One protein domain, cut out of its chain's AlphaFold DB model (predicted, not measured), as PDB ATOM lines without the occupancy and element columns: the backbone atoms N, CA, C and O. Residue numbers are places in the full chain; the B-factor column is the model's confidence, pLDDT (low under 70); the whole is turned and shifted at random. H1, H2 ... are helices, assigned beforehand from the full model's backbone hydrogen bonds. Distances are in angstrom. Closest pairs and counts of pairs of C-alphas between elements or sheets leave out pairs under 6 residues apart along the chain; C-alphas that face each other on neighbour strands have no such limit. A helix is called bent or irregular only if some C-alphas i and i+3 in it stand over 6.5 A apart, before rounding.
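AT A GLANCE: This is residues 264 to 381 of the 1224 residues of an uncharacterized protein of Candidatus Peregrinibacteria bacterium GW2011_GWF2_43_17 (UniProt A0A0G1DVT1). You are looking at an up-and-down bundle of five helices lying side by side, with H3 between the hairpin of H1 and H2 and the hairpin of H4 and H5. Short H6 lies beside H2 and H5, on the side away from H3. The printed part has 118 residues with six named helices, H1 to H6 in order, and no named strand: all helix. It is compact, with a radius of gyration of the C-alphas of 13.3 A, yet elongated, spanning 41 by 27 by 27 A.

IN THESE COORDINATES: Find C-alpha 267 at (68.518, 109.389, 144.481), where H1 begins; it runs 16.3 A to residue 278. H2 takes residues 282 to 296, 20.8 A. H3, residues 303 to 320, runs 25.7 A from (78.911, 105.365, 151.501). H4 is residues 324 to 339, 22.3 A. H5, residues 344 to 358, 17.4 A, is irregular: C-alphas 353 and 356 are 8.0 A apart. H6, residues 369 to 373, 6.0 A, ends at (84.241, 91.626, 141.221).

HOW THE PARTS SIT: Start at H3, the hub. Its residues 305 to 309 alone touch H1, the same way at a shallow tilt of 18 degrees; the closest C-alphas, of Gln 273 and Ile 309, are 6.5 A apart. H3 and H4 touch as a hairpin, closest at C-alphas 318 and 327, 5.3 A. H1 and H2 form another, closest at C-alphas 276 and 285, 4.6 A. H5 and H6 are close but not clearly touching, with C-alphas 352 and 372 closest at 5.7 A. H1 and H4 are apart. Every O i to N i+4 pair is within hydrogen-bond range in H1, H2, H3, H4 and H6, and 9 of 11 in H5.

THE WHOLE: The C-alphas of Lys 322 and Phe 381 are farthest apart, 42.3 A. The printed part has no cut and no long link between helices. Look for pLDDT under 70 at residues 369 to 370, 373 and 379 to 381.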
ATOM      1  N   GLU A 264      75.884 114.657 148.150       71.06
ATOM      2  CA  GLU A 264      74.476 114.330 148.058       71.06
ATOM      3  C   GLU A 264      74.337 112.827 147.823       71.06
ATOM      4  O   GLU A 264      74.881 112.303 146.845       71.06
ATOM      5  N   PRO A 265      73.654 112.108 148.733       75.31
ATOM      6  CA  PRO A 265      73.357 110.715 148.497       75.31
ATOM      7  C   PRO A 265      72.580 110.626 147.194       75.31
ATOM      8  O   PRO A 265      71.634 111.390 146.983       75.31
ATOM      9  N   SER A 266      72.986 109.708 146.326       81.81
ATOM     10  CA  SER A 266      72.296 109.535 145.061       81.81
ATOM     11  C   SER A 266      70.810 109.239 145.282       81.81
ATOM     12  O   SER A 266      70.411 108.625 146.278       81.81
ATOM     13  N   GLU A 267      69.952 109.672 144.361       84.50
ATOM     14  CA  GLU A 267      68.518 109.389 144.481       84.50
ATOM     15  C   GLU A 267      68.262 107.880 144.610       84.50
ATOM     16  O   GLU A 267      67.367 107.446 145.338       84.50
ATOM     17  N   GLU A 268      69.111 107.064 143.981       89.88
ATOM     18  CA  GLU A 268      69.029 105.615 144.046       89.88
ATOM     19  C   GLU A 268      69.409 105.058 145.428       89.88
ATOM     20  O   GLU A 268      68.748 104.123 145.882       89.88
ATOM     21  N   ILE A 269      70.413 105.607 146.137       89.12
ATOM     22  CA  ILE A 269      70.731 105.141 147.503       89.12
ATOM     23  C   ILE A 269      69.649 105.561 148.501       89.12
ATOM     24  O   ILE A 269      69.355 104.825 149.448       89.12
ATOM     25  N   VAL A 270      69.017 106.717 148.281       88.06
ATOM     26  CA  VAL A 270      67.874 107.176 149.082       88.06
ATOM     27  C   VAL A 270      66.672 106.259 148.858       88.06
ATOM     28  O   VAL A 270      66.020 105.848 149.822       88.06
ATOM     29  N   GLU A 271      66.403 105.865 147.611       87.38
ATOM     30  CA  GLU A 271      65.337 104.907 147.318       87.38
ATOM     31  C   GLU A 271      65.670 103.507 147.847       87.38
ATOM     32  O   GLU A 271      64.795 102.864 148.428       87.38
ATOM     33  N   LEU A 272      66.929 103.055 147.767       91.31
ATOM     34  CA  LEU A 272      67.358 101.814 148.415       91.31
ATOM     35  C   LEU A 272      67.106 101.877 149.922       91.31
ATOM     36  O   LEU A 272      66.574 100.928 150.500       91.31
ATOM     37  N   GLN A 273      67.459 102.988 150.573       91.62
ATOM     38  CA  GLN A 273      67.188 103.172 151.992       91.62
ATOM     39  C   GLN A 273      65.691 103.026 152.269       91.62
ATOM     40  O   GLN A 273      65.313 102.267 153.164       91.62
ATOM     41  N   ARG A 274      64.837 103.673 151.469       88.44
ATOM     42  CA  ARG A 274      63.378 103.579 151.598       88.44
ATOM     43  C   ARG A 274      62.875 102.144 151.412       88.44
ATOM     44  O   ARG A 274      62.054 101.681 152.207       88.44
ATOM     45  N   GLN A 275      63.399 101.413 150.430       85.75
ATOM     46  CA  GLN A 275      63.056 100.012 150.167       85.75
ATOM     47  C   GLN A 275      63.505  99.086 151.305       85.75
ATOM     48  O   GLN A 275      62.718  98.276 151.797       85.75
ATOM     49  N   CYS A 276      64.735  99.234 151.797       84.75
ATOM     50  CA  CYS A 276      65.245  98.459 152.928       84.75
ATOM     51  C   CYS A 276      64.536  98.803 154.251       84.75
ATOM     52  O   CYS A 276      64.452  97.960 155.150       84.75
ATOM     53  N   GLU A 277      64.044 100.035 154.405       83.19
ATOM     54  CA  GLU A 277      63.248 100.466 155.555       83.19
ATOM     55  C   GLU A 277      61.804  99.959 155.502       83.19
ATOM     56  O   GLU A 277      61.284  99.563 156.547       83.19
ATOM     57  N   GLY A 278      61.194  99.916 154.313       76.88
ATOM     58  CA  GLY A 278      59.837  99.414 154.076       76.88
ATOM     59  C   GLY A 278      59.717  97.891 153.931       76.88
ATOM     60  O   GLY A 278      58.605  97.367 153.981       76.88
ATOM     61  N   ALA A 279      60.829  97.170 153.773       82.44
ATOM     62  CA  ALA A 279      60.843  95.718 153.613       82.44
ATOM     63  C   ALA A 279      60.277  94.973 154.842       82.44
ATOM     64  O   ALA A 279      60.744  95.151 155.974       82.44
ATOM     65  N   SER A 280      59.305  94.082 154.600       77.31
ATOM     66  CA  SER A 280      58.643  93.253 155.623       77.31
ATOM     67  C   SER A 280      59.570  92.225 156.272       77.31
ATOM     68  O   SER A 280      59.390  91.866 157.437       77.31
ATOM     69  N   ASP A 281      60.583  91.771 155.540       82.94
ATOM     70  CA  ASP A 281      61.540  90.747 155.948       82.94
ATOM     71  C   ASP A 281      62.949  91.063 155.425       82.94
ATOM     72  O   ASP A 281      63.198  92.056 154.738       82.94
ATOM     73  N   LEU A 282      63.915  90.250 155.849       84.38
ATOM     74  CA  LEU A 282      65.321  90.477 155.539       84.38
ATOM     75  C   LEU A 282      65.692  90.100 154.102       84.38
ATOM     76  O   LEU A 282      66.614  90.682 153.539       84.38
ATOM     77  N   GLU A 283      64.990  89.125 153.535       86.06
ATOM     78  CA  GLU A 283      65.231  88.614 152.187       86.06
ATOM     79  C   GLU A 283      64.894  89.688 151.149       86.06
ATOM     80  O   GLU A 283      65.692  89.982 150.259       86.06
ATOM     81  N   THR A 284      63.783  90.393 151.360       85.31
ATOM     82  CA  THR A 284      63.382  91.541 150.542       85.31
ATOM     83  C   THR A 284      64.405  92.681 150.630       85.31
ATOM     84  O   THR A 284      64.814  93.233 149.609       85.31
ATOM     85  N   ALA A 285      64.890  93.001 151.837       87.25
ATOM     86  CA  ALA A 285      65.903  94.044 152.021       87.25
ATOM     87  C   ALA A 285      67.252  93.686 151.369       87.25
ATOM     88  O   ALA A 285      67.922  94.561 150.825       87.25
ATOM     89  N   LEU A 286      67.649  92.410 151.413       90.38
ATOM     90  CA  LEU A 286      68.878  91.916 150.788       90.38
ATOM     91  C   LEU A 286      68.785  91.868 149.265       90.38
ATOM     92  O   LEU A 286      69.761  92.187 148.590       90.38
ATOM     93  N   SER A 287      67.616  91.519 148.730       87.88
ATOM     94  CA  SER A 287      67.363  91.536 147.287       87.88
ATOM     95  C   SER A 287      67.472  92.952 146.730       87.88
ATOM     96  O   SER A 287      68.146  93.155 145.722       87.88
ATOM     97  N   ALA A 288      66.901  93.939 147.430       88.50
ATOM     98  CA  ALA A 288      67.024  95.349 147.063       88.50
ATOM     99  C   ALA A 288      68.489  95.823 147.097       88.50
ATOM    100  O   ALA A 288      68.964  96.431 146.142       88.50
ATOM    101  N   LEU A 289      69.237  95.472 148.152       92.50
ATOM    102  CA  LEU A 289      70.659  95.812 148.265       92.50
ATOM    103  C   LEU A 289      71.502  95.171 147.149       92.50
ATOM    104  O   LEU A 289      72.348  95.846 146.568       92.50
ATOM    105  N   LYS A 290      71.273  93.890 146.825       92.69
ATOM    106  CA  LYS A 290      71.970  93.208 145.722       92.69
ATOM    107  C   LYS A 290      71.675  93.890 144.384       92.69
ATOM    108  O   LYS A 290      72.602  94.165 143.629       92.69
ATOM    109  N   ALA A 291      70.401  94.170 144.105       88.62
ATOM    110  CA  ALA A 291      69.985  94.834 142.872       88.62
ATOM    111  C   ALA A 291      70.638  96.216 142.736       88.62
ATOM    112  O   ALA A 291      71.182  96.530 141.681       88.62
ATOM    113  N   TYR A 292      70.672  96.988 143.827       92.94
ATOM    114  CA  TYR A 292      71.341  98.283 143.862       92.94
ATOM    115  C   TYR A 292      72.827  98.185 143.505       92.94
ATOM    116  O   TYR A 292      73.293  98.863 142.592       92.94
ATOM    117  N   LEU A 293      73.566  97.307 144.188       89.88
ATOM    118  CA  LEU A 293      75.012  97.172 144.001       89.88
ATOM    119  C   LEU A 293      75.386  96.713 142.586       89.88
ATOM    120  O   LEU A 293      76.406  97.150 142.058       89.88
ATOM    121  N   LEU A 294      74.571  95.858 141.961       86.00
ATOM    122  CA  LEU A 294      74.814  95.381 140.598       86.00
ATOM    123  C   LEU A 294      74.434  96.407 139.528       86.00
ATOM    124  O   LEU A 294      75.139  96.529 138.526       86.00
ATOM    125  N   ALA A 295      73.342  97.147 139.731       84.19
ATOM    126  CA  ALA A 295      72.861  98.122 138.758       84.19
ATOM    127  C   ALA A 295      73.653  99.435 138.811       84.19
ATOM    128  O   ALA A 295      74.030  99.983 137.775       84.19
ATOM    129  N   HIS A 296      73.919  99.929 140.020       84.94
ATOM    130  CA  HIS A 296      74.422 101.284 140.239       84.94
ATOM    131  C   HIS A 296      75.839 101.321 140.810       84.94
ATOM    132  O   HIS A 296      76.513 102.344 140.691       84.94
ATOM    133  N   GLY A 297      76.323 100.212 141.375       87.81
ATOM    134  CA  GLY A 297      77.602 100.197 142.075       87.81
ATOM    135  C   GLY A 297      77.551 101.006 143.372       87.81
ATOM    136  O   GLY A 297      76.510 101.098 144.019       87.81
ATOM    137  N   ILE A 298      78.687 101.575 143.771       85.88
ATOM    138  CA  ILE A 298      78.795 102.468 144.930       85.88
ATOM    139  C   ILE A 298      79.259 103.831 144.427       85.88
ATOM    140  O   ILE A 298      80.405 103.952 143.980       85.88
ATOM    141  N   LYS A 299      78.378 104.835 144.483       85.56
ATOM    142  CA  LYS A 299      78.681 106.206 144.054       85.56
ATOM    143  C   LYS A 299      79.307 107.010 145.190       85.56
ATOM    144  O   LYS A 299      79.139 106.671 146.360       85.56
ATOM    145  N   SER A 300      80.013 108.085 144.850       74.69
ATOM    146  CA  SER A 300      80.784 108.925 145.793       74.69
ATOM    147  C   SER A 300      79.989 109.479 146.991       74.69
ATOM    148  O   SER A 300      80.527 109.521 148.096       74.69
ATOM    149  N   GLY A 301      78.707 109.821 146.812       77.44
ATOM    150  CA  GLY A 301      77.821 110.326 147.878       77.44
ATOM    151  C   GLY A 301      77.089 109.257 148.709       77.44
ATOM    152  O   GLY A 301      76.472 109.567 149.727       77.44
ATOM    153  N   ASP A 302      77.159 107.982 148.322       86.62
ATOM    154  CA  ASP A 302      76.394 106.886 148.938       86.62
ATOM    155  C   ASP A 302      76.979 106.214 150.202       86.62
ATOM    156  O   ASP A 302      76.189 105.595 150.933       86.62
ATOM    157  N   PRO A 303      78.303 106.243 150.496       87.25
ATOM    158  CA  PRO A 303      78.911 105.365 151.501       87.25
ATOM    159  C   PRO A 303      78.256 105.429 152.880       87.25
ATOM    160  O   PRO A 303      78.062 104.394 153.517       87.25
ATOM    161  N   GLU A 304      77.868 106.621 153.338       86.50
ATOM    162  CA  GLU A 304      77.272 106.802 154.662       86.50
ATOM    163  C   GLU A 304      75.903 106.102 154.774       86.50
ATOM    164  O   GLU A 304      75.628 105.392 155.751       86.50
ATOM    165  N   ILE A 305      75.039 106.268 153.765       88.44
ATOM    166  CA  ILE A 305      73.710 105.639 153.740       88.44
ATOM    167  C   ILE A 305      73.850 104.129 153.551       88.44
ATOM    168  O   ILE A 305      73.222 103.351 154.276       88.44
ATOM    169  N   LEU A 306      74.737 103.701 152.655       90.50
ATOM    170  CA  LEU A 306      74.995 102.290 152.397       90.50
ATOM    171  C   LEU A 306      75.514 101.572 153.657       90.50
ATOM    172  O   LEU A 306      75.005 100.507 154.016       90.50
ATOM    173  N   LYS A 307      76.433 102.192 154.415       92.69
ATOM    174  CA  LYS A 307      76.883 101.697 155.730       92.69
ATOM    175  C   LYS A 307      75.722 101.531 156.703       92.69
ATOM    176  O   LYS A 307      75.618 100.490 157.354       92.69
ATOM    177  N   LYS A 308      74.824 102.519 156.805       90.94
ATOM    178  CA  LYS A 308      73.649 102.447 157.696       90.94
ATOM    179  C   LYS A 308      72.719 101.296 157.313       90.94
ATOM    180  O   LYS A 308      72.269 100.563 158.200       90.94
ATOM    181  N   ILE A 309      72.466 101.102 156.018       91.88
ATOM    182  CA  ILE A 309      71.631 100.011 155.497       91.88
ATOM    183  C   ILE A 309      72.251  98.653 155.846       91.88
ATOM    184  O   ILE A 309      71.598  97.820 156.484       91.88
ATOM    185  N   VAL A 310      73.528  98.446 155.515       92.38
ATOM    186  CA  VAL A 310      74.226  97.177 155.769       92.38
ATOM    187  C   VAL A 310      74.351  96.906 157.273       92.38
ATOM    188  O   VAL A 310      74.079  95.792 157.728       92.38
ATOM    189  N   ALA A 311      74.650  97.921 158.090       91.25
ATOM    190  CA  ALA A 311      74.689  97.786 159.545       91.25
ATOM    191  C   ALA A 311      73.322  97.380 160.120       91.25
ATOM    192  O   ALA A 311      73.249  96.550 161.030       91.25
ATOM    193  N   LYS A 312      72.218  97.916 159.581       90.31
ATOM    194  CA  LYS A 312      70.852  97.550 159.986       90.31
ATOM    195  C   LYS A 312      70.524  96.097 159.631       90.31
ATOM    196  O   LYS A 312      69.941  95.395 160.461       90.31
ATOM    197  N   ILE A 313      70.936  95.632 158.452       90.62
ATOM    198  CA  ILE A 313      70.807  94.230 158.032       90.62
ATOM    199  C   ILE A 313      71.598  93.317 158.978       90.62
ATOM    200  O   ILE A 313      71.035  92.377 159.542       90.62
ATOM    201  N   LEU A 314      72.864  93.647 159.257       89.62
ATOM    202  CA  LEU A 314      73.700  92.904 160.205       89.62
ATOM    203  C   LEU A 314      73.086  92.868 161.612       89.62
ATOM    204  O   LEU A 314      73.071  91.814 162.241       89.62
ATOM    205  N   ARG A 315      72.498  93.967 162.109       90.19
ATOM    206  CA  ARG A 315      71.787  93.977 163.405       90.19
ATOM    207  C   ARG A 315      70.608  93.006 163.432       90.19
ATOM    208  O   ARG A 315      70.442  92.302 164.427       90.19
ATOM    209  N   LYS A 316      69.814  92.937 162.360       86.00
ATOM    210  CA  LYS A 316      68.709  91.970 162.261       86.00
ATOM    211  C   LYS A 316      69.236  90.523 162.221       86.00
ATOM    212  O   LYS A 316      68.675  89.670 162.906       86.00
ATOM    213  N   HIS A 317      70.351  90.252 161.528       84.00
ATOM    214  CA  HIS A 317      71.021  88.938 161.578       84.00
ATOM    215  C   HIS A 317      71.488  88.574 162.988       84.00
ATOM    216  O   HIS A 317      71.221  87.469 163.454       84.00
ATOM    217  N   ILE A 318      72.138  89.510 163.688       88.81
ATOM    218  CA  ILE A 318      72.618  89.342 165.073       88.81
ATOM    219  C   ILE A 318      71.458  88.988 166.014       88.81
ATOM    220  O   ILE A 318      71.611  88.131 166.880       88.81
ATOM    221  N   GLN A 319      70.296  89.629 165.844       85.31
ATOM    222  CA  GLN A 319      69.101  89.367 166.655       85.31
ATOM    223  C   GLN A 319      68.470  87.997 166.365       85.31
ATOM    224  O   GLN A 319      67.960  87.356 167.283       85.31
ATOM    225  N   ALA A 320      68.509  87.541 165.109       80.94
ATOM    226  CA  ALA A 320      67.963  86.247 164.699       80.94
ATOM    227  C   ALA A 320      68.902  85.059 164.992       80.94
ATOM    228  O   ALA A 320      68.453  83.910 165.027       80.94
ATOM    229  N   GLU A 321      70.201  85.304 165.186       85.38
ATOM    230  CA  GLU A 321      71.210  84.263 165.377       85.38
ATOM    231  C   GLU A 321      71.250  83.755 166.829       85.38
ATOM    232  O   GLU A 321      71.593  84.473 167.771       85.38
ATOM    233  N   LYS A 322      70.914  82.471 167.007       83.50
ATOM    234  CA  LYS A 322      70.895  81.800 168.319       83.50
ATOM    235  C   LYS A 322      72.258  81.216 168.692       83.50
ATOM    236  O   LYS A 322      72.503  80.935 169.864       83.50
ATOM    237  N   ASN A 323      73.154  81.025 167.723       85.25
ATOM    238  CA  ASN A 323      74.501  80.529 167.968       85.25
ATOM    239  C   ASN A 323      75.426  81.678 168.401       85.25
ATOM    240  O   ASN A 323      75.797  82.526 167.590       85.25
ATOM    241  N   GLY A 324      75.854  81.673 169.668       78.19
ATOM    242  CA  GLY A 324      76.692  82.735 170.242       78.19
ATOM    243  C   GLY A 324      78.003  82.998 169.488       78.19
ATOM    244  O   GLY A 324      78.438  84.143 169.407       78.19
ATOM    245  N   ARG A 325      78.602  81.975 168.861       75.69
ATOM    246  CA  ARG A 325      79.840  82.128 168.079       75.69
ATOM    247  C   ARG A 325      79.581  82.856 166.759       75.69
ATOM    248  O   ARG A 325      80.302  83.792 166.432       75.69
ATOM    249  N   LYS A 326      78.522  82.475 166.033       76.81
ATOM    250  CA  LYS A 326      78.104  83.158 164.792       76.81
ATOM    251  C   LYS A 326      77.640  84.585 165.064       76.81
ATOM    252  O   LYS A 326      78.003  85.501 164.332       76.81
ATOM    253  N   ARG A 327      76.912  84.783 166.163       85.44
ATOM    254  CA  ARG A 327      76.497  86.104 166.632       85.44
ATOM    255  C   ARG A 327      77.697  87.019 166.896       85.44
ATOM    256  O   ARG A 327      77.690  88.151 166.428       85.44
ATOM    257  N   GLY A 328      78.747  86.515 167.549       80.62
ATOM    258  CA  GLY A 328      79.986  87.271 167.768       80.62
ATOM    259  C   GLY A 328      80.714  87.656 166.472       80.62
ATOM    260  O   GLY A 328      81.243  88.761 166.372       80.62
ATOM    261  N   VAL A 329      80.705  86.789 165.449       81.06
ATOM    262  CA  VAL A 329      81.267  87.105 164.120       81.06
ATOM    263  C   VAL A 329      80.480  88.229 163.440       81.06
ATOM    264  O   VAL A 329      81.081  89.168 162.922       81.06
ATOM    265  N   LEU A 330      79.146  88.176 163.492       85.06
ATOM    266  CA  LEU A 330      78.282  89.222 162.940       85.06
ATOM    267  C   LEU A 330      78.427  90.555 163.696       85.06
ATOM    268  O   LEU A 330      78.464  91.612 163.069       85.06
ATOM    269  N   GLU A 331      78.555  90.523 165.027       87.50
ATOM    270  CA  GLU A 331      78.821  91.714 165.849       87.50
ATOM    271  C   GLU A 331      80.176  92.345 165.502       87.50
ATOM    272  O   GLU A 331      80.267  93.567 165.390       87.50
ATOM    273  N   LYS A 332      81.209  91.530 165.256       85.00
ATOM    274  CA  LYS A 332      82.522  92.015 164.816       85.00
ATOM    275  C   LYS A 332      82.459  92.665 163.434       85.00
ATOM    276  O   LYS A 332      82.971  93.768 163.286       85.00
ATOM    277  N   ALA A 333      81.801  92.027 162.463       82.50
ATOM    278  CA  ALA A 333      81.630  92.584 161.119       82.50
ATOM    279  C   ALA A 333      80.851  93.909 161.148       82.50
ATOM    280  O   ALA A 333      81.228  94.866 160.481       82.50
ATOM    281  N   ARG A 334      79.802  94.008 161.978       92.62
ATOM    282  CA  ARG A 334      79.061  95.264 162.166       92.62
ATOM    283  C   ARG A 334      79.945  96.364 162.754       92.62
ATOM    284  O   ARG A 334      79.917  97.480 162.255       92.62
ATOM    285  N   ASN A 335      80.709  96.063 163.803       86.38
ATOM    286  CA  ASN A 335      81.589  97.053 164.426       86.38
ATOM    287  C   ASN A 335      82.710  97.494 163.466       86.38
ATOM    288  O   ASN A 335      83.072  98.663 163.462       86.38
ATOM    289  N   GLU A 336      83.226  96.575 162.641       84.00
ATOM    290  CA  GLU A 336      84.195  96.876 161.582       84.00
ATOM    291  C   GLU A 336      83.592  97.846 160.558       84.00
ATOM    292  O   GLU A 336      84.157  98.915 160.354       84.00
ATOM    293  N   LEU A 337      82.395  97.557 160.032       88.19
ATOM    294  CA  LEU A 337      81.660  98.454 159.132       88.19
ATOM    295  C   LEU A 337      81.399  99.840 159.742       88.19
ATOM    296  O   LEU A 337      81.568 100.852 159.067       88.19
ATOM    297  N   GLU A 338      80.979  99.898 161.008       85.62
ATOM    298  CA  GLU A 338      80.704 101.160 161.714       85.62
ATOM    299  C   GLU A 338      81.982 101.987 161.954       85.62
ATOM    300  O   GLU A 338      81.886 103.202 162.115       85.62
ATOM    301  N   SER A 339      83.162 101.355 161.936       75.69
ATOM    302  CA  SER A 339      84.465 102.011 162.113       75.69
ATOM    303  C   SER A 339      85.153 102.459 160.819       75.69
ATOM    304  O   SER A 339      86.153 103.168 160.902       75.69
ATOM    305  N   LEU A 340      84.656 102.053 159.643       76.44
ATOM    306  CA  LEU A 340      85.234 102.454 158.356       76.44
ATOM    307  C   LEU A 340      85.029 103.947 158.096       76.44
ATOM    308  O   LEU A 340      83.983 104.497 158.441       76.44
ATOM    309  N   ASP A 341      85.979 104.579 157.411       71.19
ATOM    310  CA  ASP A 341      85.782 105.916 156.850       71.19
ATOM    311  C   ASP A 341      84.679 105.882 155.768       71.19
ATOM    312  O   ASP A 341      84.417 104.839 155.162       71.19
ATOM    313  N   ASP A 342      84.016 107.015 155.509       72.56
ATOM    314  CA  ASP A 342      82.995 107.149 154.451       72.56
ATOM    315  C   ASP A 342      83.669 107.265 153.069       72.56
ATOM    316  O   ASP A 342      83.637 108.292 152.384       72.56
ATOM    317  N   SER A 343      84.391 106.205 152.716       77.00
ATOM    318  CA  SER A 343      85.141 106.026 151.479       77.00
ATOM    319  C   SER A 343      84.425 105.004 150.604       77.00
ATOM    320  O   SER A 343      84.101 103.913 151.081       77.00
ATOM    321  N   THR A 344      84.168 105.329 149.332       74.62
ATOM    322  CA  THR A 344      83.520 104.382 148.403       74.62
ATOM    323  C   THR A 344      84.325 103.099 148.266       74.62
ATOM    324  O   THR A 344      83.757 102.005 148.245       74.62
ATOM    325  N   SER A 345      85.653 103.224 148.241       73.44
ATOM    326  CA  SER A 345      86.581 102.101 148.139       73.44
ATOM    327  C   SER A 345      86.546 101.212 149.378       73.44
ATOM    328  O   SER A 345      86.380  99.999 149.251       73.44
ATOM    329  N   ASP A 346      86.628 101.790 150.579       75.50
ATOM    330  CA  ASP A 346      86.661 101.000 151.814       75.50
ATOM    331  C   ASP A 346      85.309 100.329 152.094       75.50
ATOM    332  O   ASP A 346      85.265  99.156 152.475       75.50
ATOM    333  N   VAL A 347      84.196 101.026 151.842       82.31
ATOM    334  CA  VAL A 347      82.849 100.451 151.979       82.31
ATOM    335  C   VAL A 347      82.603  99.372 150.922       82.31
ATOM    336  O   VAL A 347      82.069  98.312 151.252       82.31
ATOM    337  N   GLY A 348      83.047  99.580 149.680       82.31
ATOM    338  CA  GLY A 348      82.947  98.581 148.616       82.31
ATOM    339  C   GLY A 348      83.749  97.320 148.895       82.31
ATOM    340  O   GLY A 348      83.204  96.219 148.820       82.31
ATOM    341  N   LEU A 349      85.007  97.470 149.313       76.56
ATOM    342  CA  LEU A 349      85.853  96.346 149.716       76.56
ATOM    343  C   LEU A 349      85.258  95.588 150.903       76.56
ATOM    344  O   LEU A 349      85.274  94.356 150.915       76.56
ATOM    345  N   PHE A 350      84.690  96.297 151.883       88.94
ATOM    346  CA  PHE A 350      84.015  95.653 153.002       88.94
ATOM    347  C   PHE A 350      82.822  94.818 152.538       88.94
ATOM    348  O   PHE A 350      82.697  93.665 152.953       88.94
ATOM    349  N   ILE A 351      81.957  95.379 151.686       85.50
ATOM    350  CA  ILE A 351      80.755  94.699 151.189       85.50
ATOM    351  C   ILE A 351      81.137  93.465 150.374       85.50
ATOM    352  O   ILE A 351      80.595  92.390 150.628       85.50
ATOM    353  N   VAL A 352      82.106  93.592 149.463       82.31
ATOM    354  CA  VAL A 352      82.611  92.475 148.655       82.31
ATOM    355  C   VAL A 352      83.199  91.382 149.548       82.31
ATOM    356  O   VAL A 352      82.817  90.216 149.447       82.31
ATOM    357  N   GLY A 353      84.068  91.766 150.485       77.12
ATOM    358  CA  GLY A 353      84.755  90.835 151.378       77.12
ATOM    359  C   GLY A 353      83.847  90.162 152.407       77.12
ATOM    360  O   GLY A 353      84.161  89.067 152.858       77.12
ATOM    361  N   HIS A 354      82.716  90.775 152.768       87.81
ATOM    362  CA  HIS A 354      81.807  90.268 153.804       87.81
ATOM    363  C   HIS A 354      80.421  89.898 153.269       87.81
ATOM    364  O   HIS A 354      79.505  89.676 154.067       87.81
ATOM    365  N   TRP A 355      80.245  89.765 151.948       90.06
ATOM    366  CA  TRP A 355      78.934  89.470 151.361       90.06
ATOM    367  C   TRP A 355      78.306  88.194 151.929       90.06
ATOM    368  O   TRP A 355      77.120  88.175 152.224       90.06
ATOM    369  N   TYR A 356      79.098  87.157 152.203       83.12
ATOM    370  CA  TYR A 356      78.619  85.910 152.815       83.12
ATOM    371  C   TYR A 356      78.077  86.082 154.253       83.12
ATOM    372  O   TYR A 356      77.300  85.251 154.726       83.12
ATOM    373  N   LEU A 357      78.476  87.144 154.966       84.38
ATOM    374  CA  LEU A 357      77.911  87.524 156.270       84.38
ATOM    375  C   LEU A 357      76.709  88.456 156.124       84.38
ATOM    376  O   LEU A 357      75.787  88.390 156.936       84.38
ATOM    377  N   ILE A 358      76.730  89.324 155.110       88.69
ATOM    378  CA  ILE A 358      75.644  90.259 154.804       88.69
ATOM    379  C   ILE A 358      74.440  89.493 154.243       88.69
ATOM    380  O   ILE A 358      73.327  89.705 154.708       88.69
ATOM    381  N   SER A 359      74.659  88.541 153.338       87.75
ATOM    382  CA  SER A 359      73.662  87.647 152.742       87.75
ATOM    383  C   SER A 359      74.065  86.169 152.903       87.75
ATOM    384  O   SER A 359      74.587  85.545 151.976       87.75
ATOM    385  N   PRO A 360      73.862  85.573 154.092       80.56
ATOM    386  CA  PRO A 360      74.115  84.149 154.298       80.56
ATOM    387  C   PRO A 360      73.280  83.260 153.363       80.56
ATOM    388  O   PRO A 360      72.117  83.562 153.106       80.56
ATOM    389  N   GLU A 361      73.813  82.100 152.961       74.69
ATOM    390  CA  GLU A 361      73.166  81.161 152.016       74.69
ATOM    391  C   GLU A 361      71.699  80.831 152.340       74.69
ATOM    392  O   GLU A 361      70.897  80.619 151.436       74.69
ATOM    393  N   LYS A 362      71.316  80.834 153.626       76.38
ATOM    394  CA  LYS A 362      69.941  80.549 154.073       76.38
ATOM    395  C   LYS A 362      68.884  81.523 153.532       76.38
ATOM    396  O   LYS A 362      67.707  81.195 153.609       76.38
ATOM    397  N   TYR A 363      69.288  82.701 153.054       79.50
ATOM    398  CA  TYR A 363      68.390  83.682 152.439       79.50
ATOM    399  C   TYR A 363      68.269  83.510 150.925       79.50
ATOM    400  O   TYR A 363      67.516  84.244 150.310       79.50
ATOM    401  N   GLY A 364      69.020  82.592 150.304       76.25
ATOM    402  CA  GLY A 364      68.900  82.321 148.870       76.25
ATOM    403  C   GLY A 364      69.348  83.459 147.945       76.25
ATOM    404  O   GLY A 364      69.121  83.364 146.744       76.25
ATOM    405  N   ILE A 365      70.020  84.498 148.464       85.81
ATOM    406  CA  ILE A 365      70.500  85.659 147.687       85.81
ATOM    407  C   ILE A 365      72.045  85.691 147.668       85.81
ATOM    408  O   ILE A 365      72.663  86.610 148.220       85.81
ATOM    409  N   PRO A 366      72.726  84.676 147.101       82.00
ATOM    410  CA  PRO A 366      74.172  84.716 146.951       82.00
ATOM    411  C   PRO A 366      74.575  85.691 145.836       82.00
ATOM    412  O   PRO A 366      73.802  85.990 144.920       82.00
ATOM    413  N   MET A 367      75.814  86.164 145.897       83.06
ATOM    414  CA  MET A 367      76.502  86.748 144.749       83.06
ATOM    415  C   MET A 367      77.673  85.846 144.384       83.06
ATOM    416  O   MET A 367      78.406  85.386 145.261       83.06
ATOM    417  N   SER A 368      77.827  85.572 143.095       79.38
ATOM    418  CA  SER A 368      79.008  84.921 142.544       79.38
ATOM    419  C   SER A 368      80.235  85.824 142.677       79.38
ATOM    420  O   SER A 368      80.119  87.047 142.775       79.38
ATOM    421  N   SER A 369      81.432  85.233 142.639       68.12
ATOM    422  CA  SER A 369      82.682  86.006 142.637       68.12
ATOM    423  C   SER A 369      82.739  86.997 141.471       68.12
ATOM    424  O   SER A 369      83.152  88.126 141.669       68.12
ATOM    425  N   ALA A 370      82.228  86.622 140.292       65.06
ATOM    426  CA  ALA A 370      82.167  87.510 139.131       65.06
ATOM    427  C   ALA A 370      81.200  88.694 139.327       65.06
ATOM    428  O   ALA A 370      81.493  89.800 138.885       65.06
ATOM    429  N   GLU A 371      80.065  88.479 140.002       78.00
ATOM    430  CA  GLU A 371      79.135  89.558 140.362       78.00
ATOM    431  C   GLU A 371      79.747  90.503 141.408       78.00
ATOM    432  O   GLU A 371      79.570  91.712 141.305       78.00
ATOM    433  N   LEU A 372      80.481  89.971 142.394       76.62
ATOM    434  CA  LEU A 372      81.181  90.768 143.410       76.62
ATOM    435  C   LEU A 372      82.333  91.583 142.806       76.62
ATOM    436  O   LEU A 372      82.432  92.778 143.073       76.62
ATOM    437  N   ASP A 373      83.148  90.965 141.948       68.75
ATOM    438  CA  ASP A 373      84.241  91.626 141.221       68.75
ATOM    439  C   ASP A 373      83.717  92.659 140.205       68.75
ATOM    440  O   ASP A 373      84.425  93.596 139.831       68.75
ATOM    441  N   GLY A 374      82.469  92.488 139.756       70.56
ATOM    442  CA  GLY A 374      81.775  93.381 138.833       70.56
ATOM    443  C   GLY A 374      81.154  94.623 139.478       70.56
ATOM    444  O   GLY A 374      80.730  95.515 138.735       70.56
ATOM    445  N   ILE A 375      81.101  94.720 140.816       80.50
ATOM    446  CA  ILE A 375      80.586  95.912 141.510       80.50
ATOM    447  C   ILE A 375      81.505  97.094 141.198       80.50
ATOM    448  O   ILE A 375      82.664  97.150 141.610       80.50
ATOM    449  N   LYS A 376      80.964  98.078 140.480       79.56
ATOM    450  CA  LYS A 376      81.683  99.312 140.171       79.56
ATOM    451  C   LYS A 376      81.732 100.207 141.400       79.56
ATOM    452  O   LYS A 376      80.701 100.522 141.983       79.56
ATOM    453  N   VAL A 377      82.927 100.655 141.753       76.88
ATOM    454  CA  VAL A 377      83.132 101.661 142.793       76.88
ATOM    455  C   VAL A 377      83.535 102.951 142.099       76.88
ATOM    456  O   VAL A 377      84.537 102.984 141.384       76.88
ATOM    457  N   GLU A 378      82.730 103.998 142.255       72.38
ATOM    458  CA  GLU A 378      83.085 105.320 141.761       72.38
ATOM    459  C   GLU A 378      84.239 105.871 142.602       72.38
ATOM    460  O   GLU A 378      84.212 105.802 143.834       72.38
ATOM    461  N   ASN A 379      85.273 106.393 141.941       59.06
ATOM    462  CA  ASN A 379      86.413 106.960 142.645       59.06
ATOM    463  C   ASN A 379      85.945 108.137 143.497       59.06
ATOM    464  O   ASN A 379      85.432 109.125 142.971       59.06
ATOM    465  N   ASP A 380      86.189 108.053 144.804       56.81
ATOM    466  CA  ASP A 380      86.095 109.210 145.674       56.81
ATOM    467  C   ASP A 380      86.947 110.326 145.069       56.81
ATOM    468  O   ASP A 380      88.157 110.169 144.890       56.81
ATOM    469  N   PHE A 381      86.342 111.475 144.787       53.09
ATOM    470  CA  PHE A 381      87.009 112.652 144.223       53.09
ATOM    471  C   PHE A 381      87.948 113.341 145.239       53.09
ATOM    472  O   PHE A 381      88.037 114.564 145.324       53.09
TER     473      PHE A 381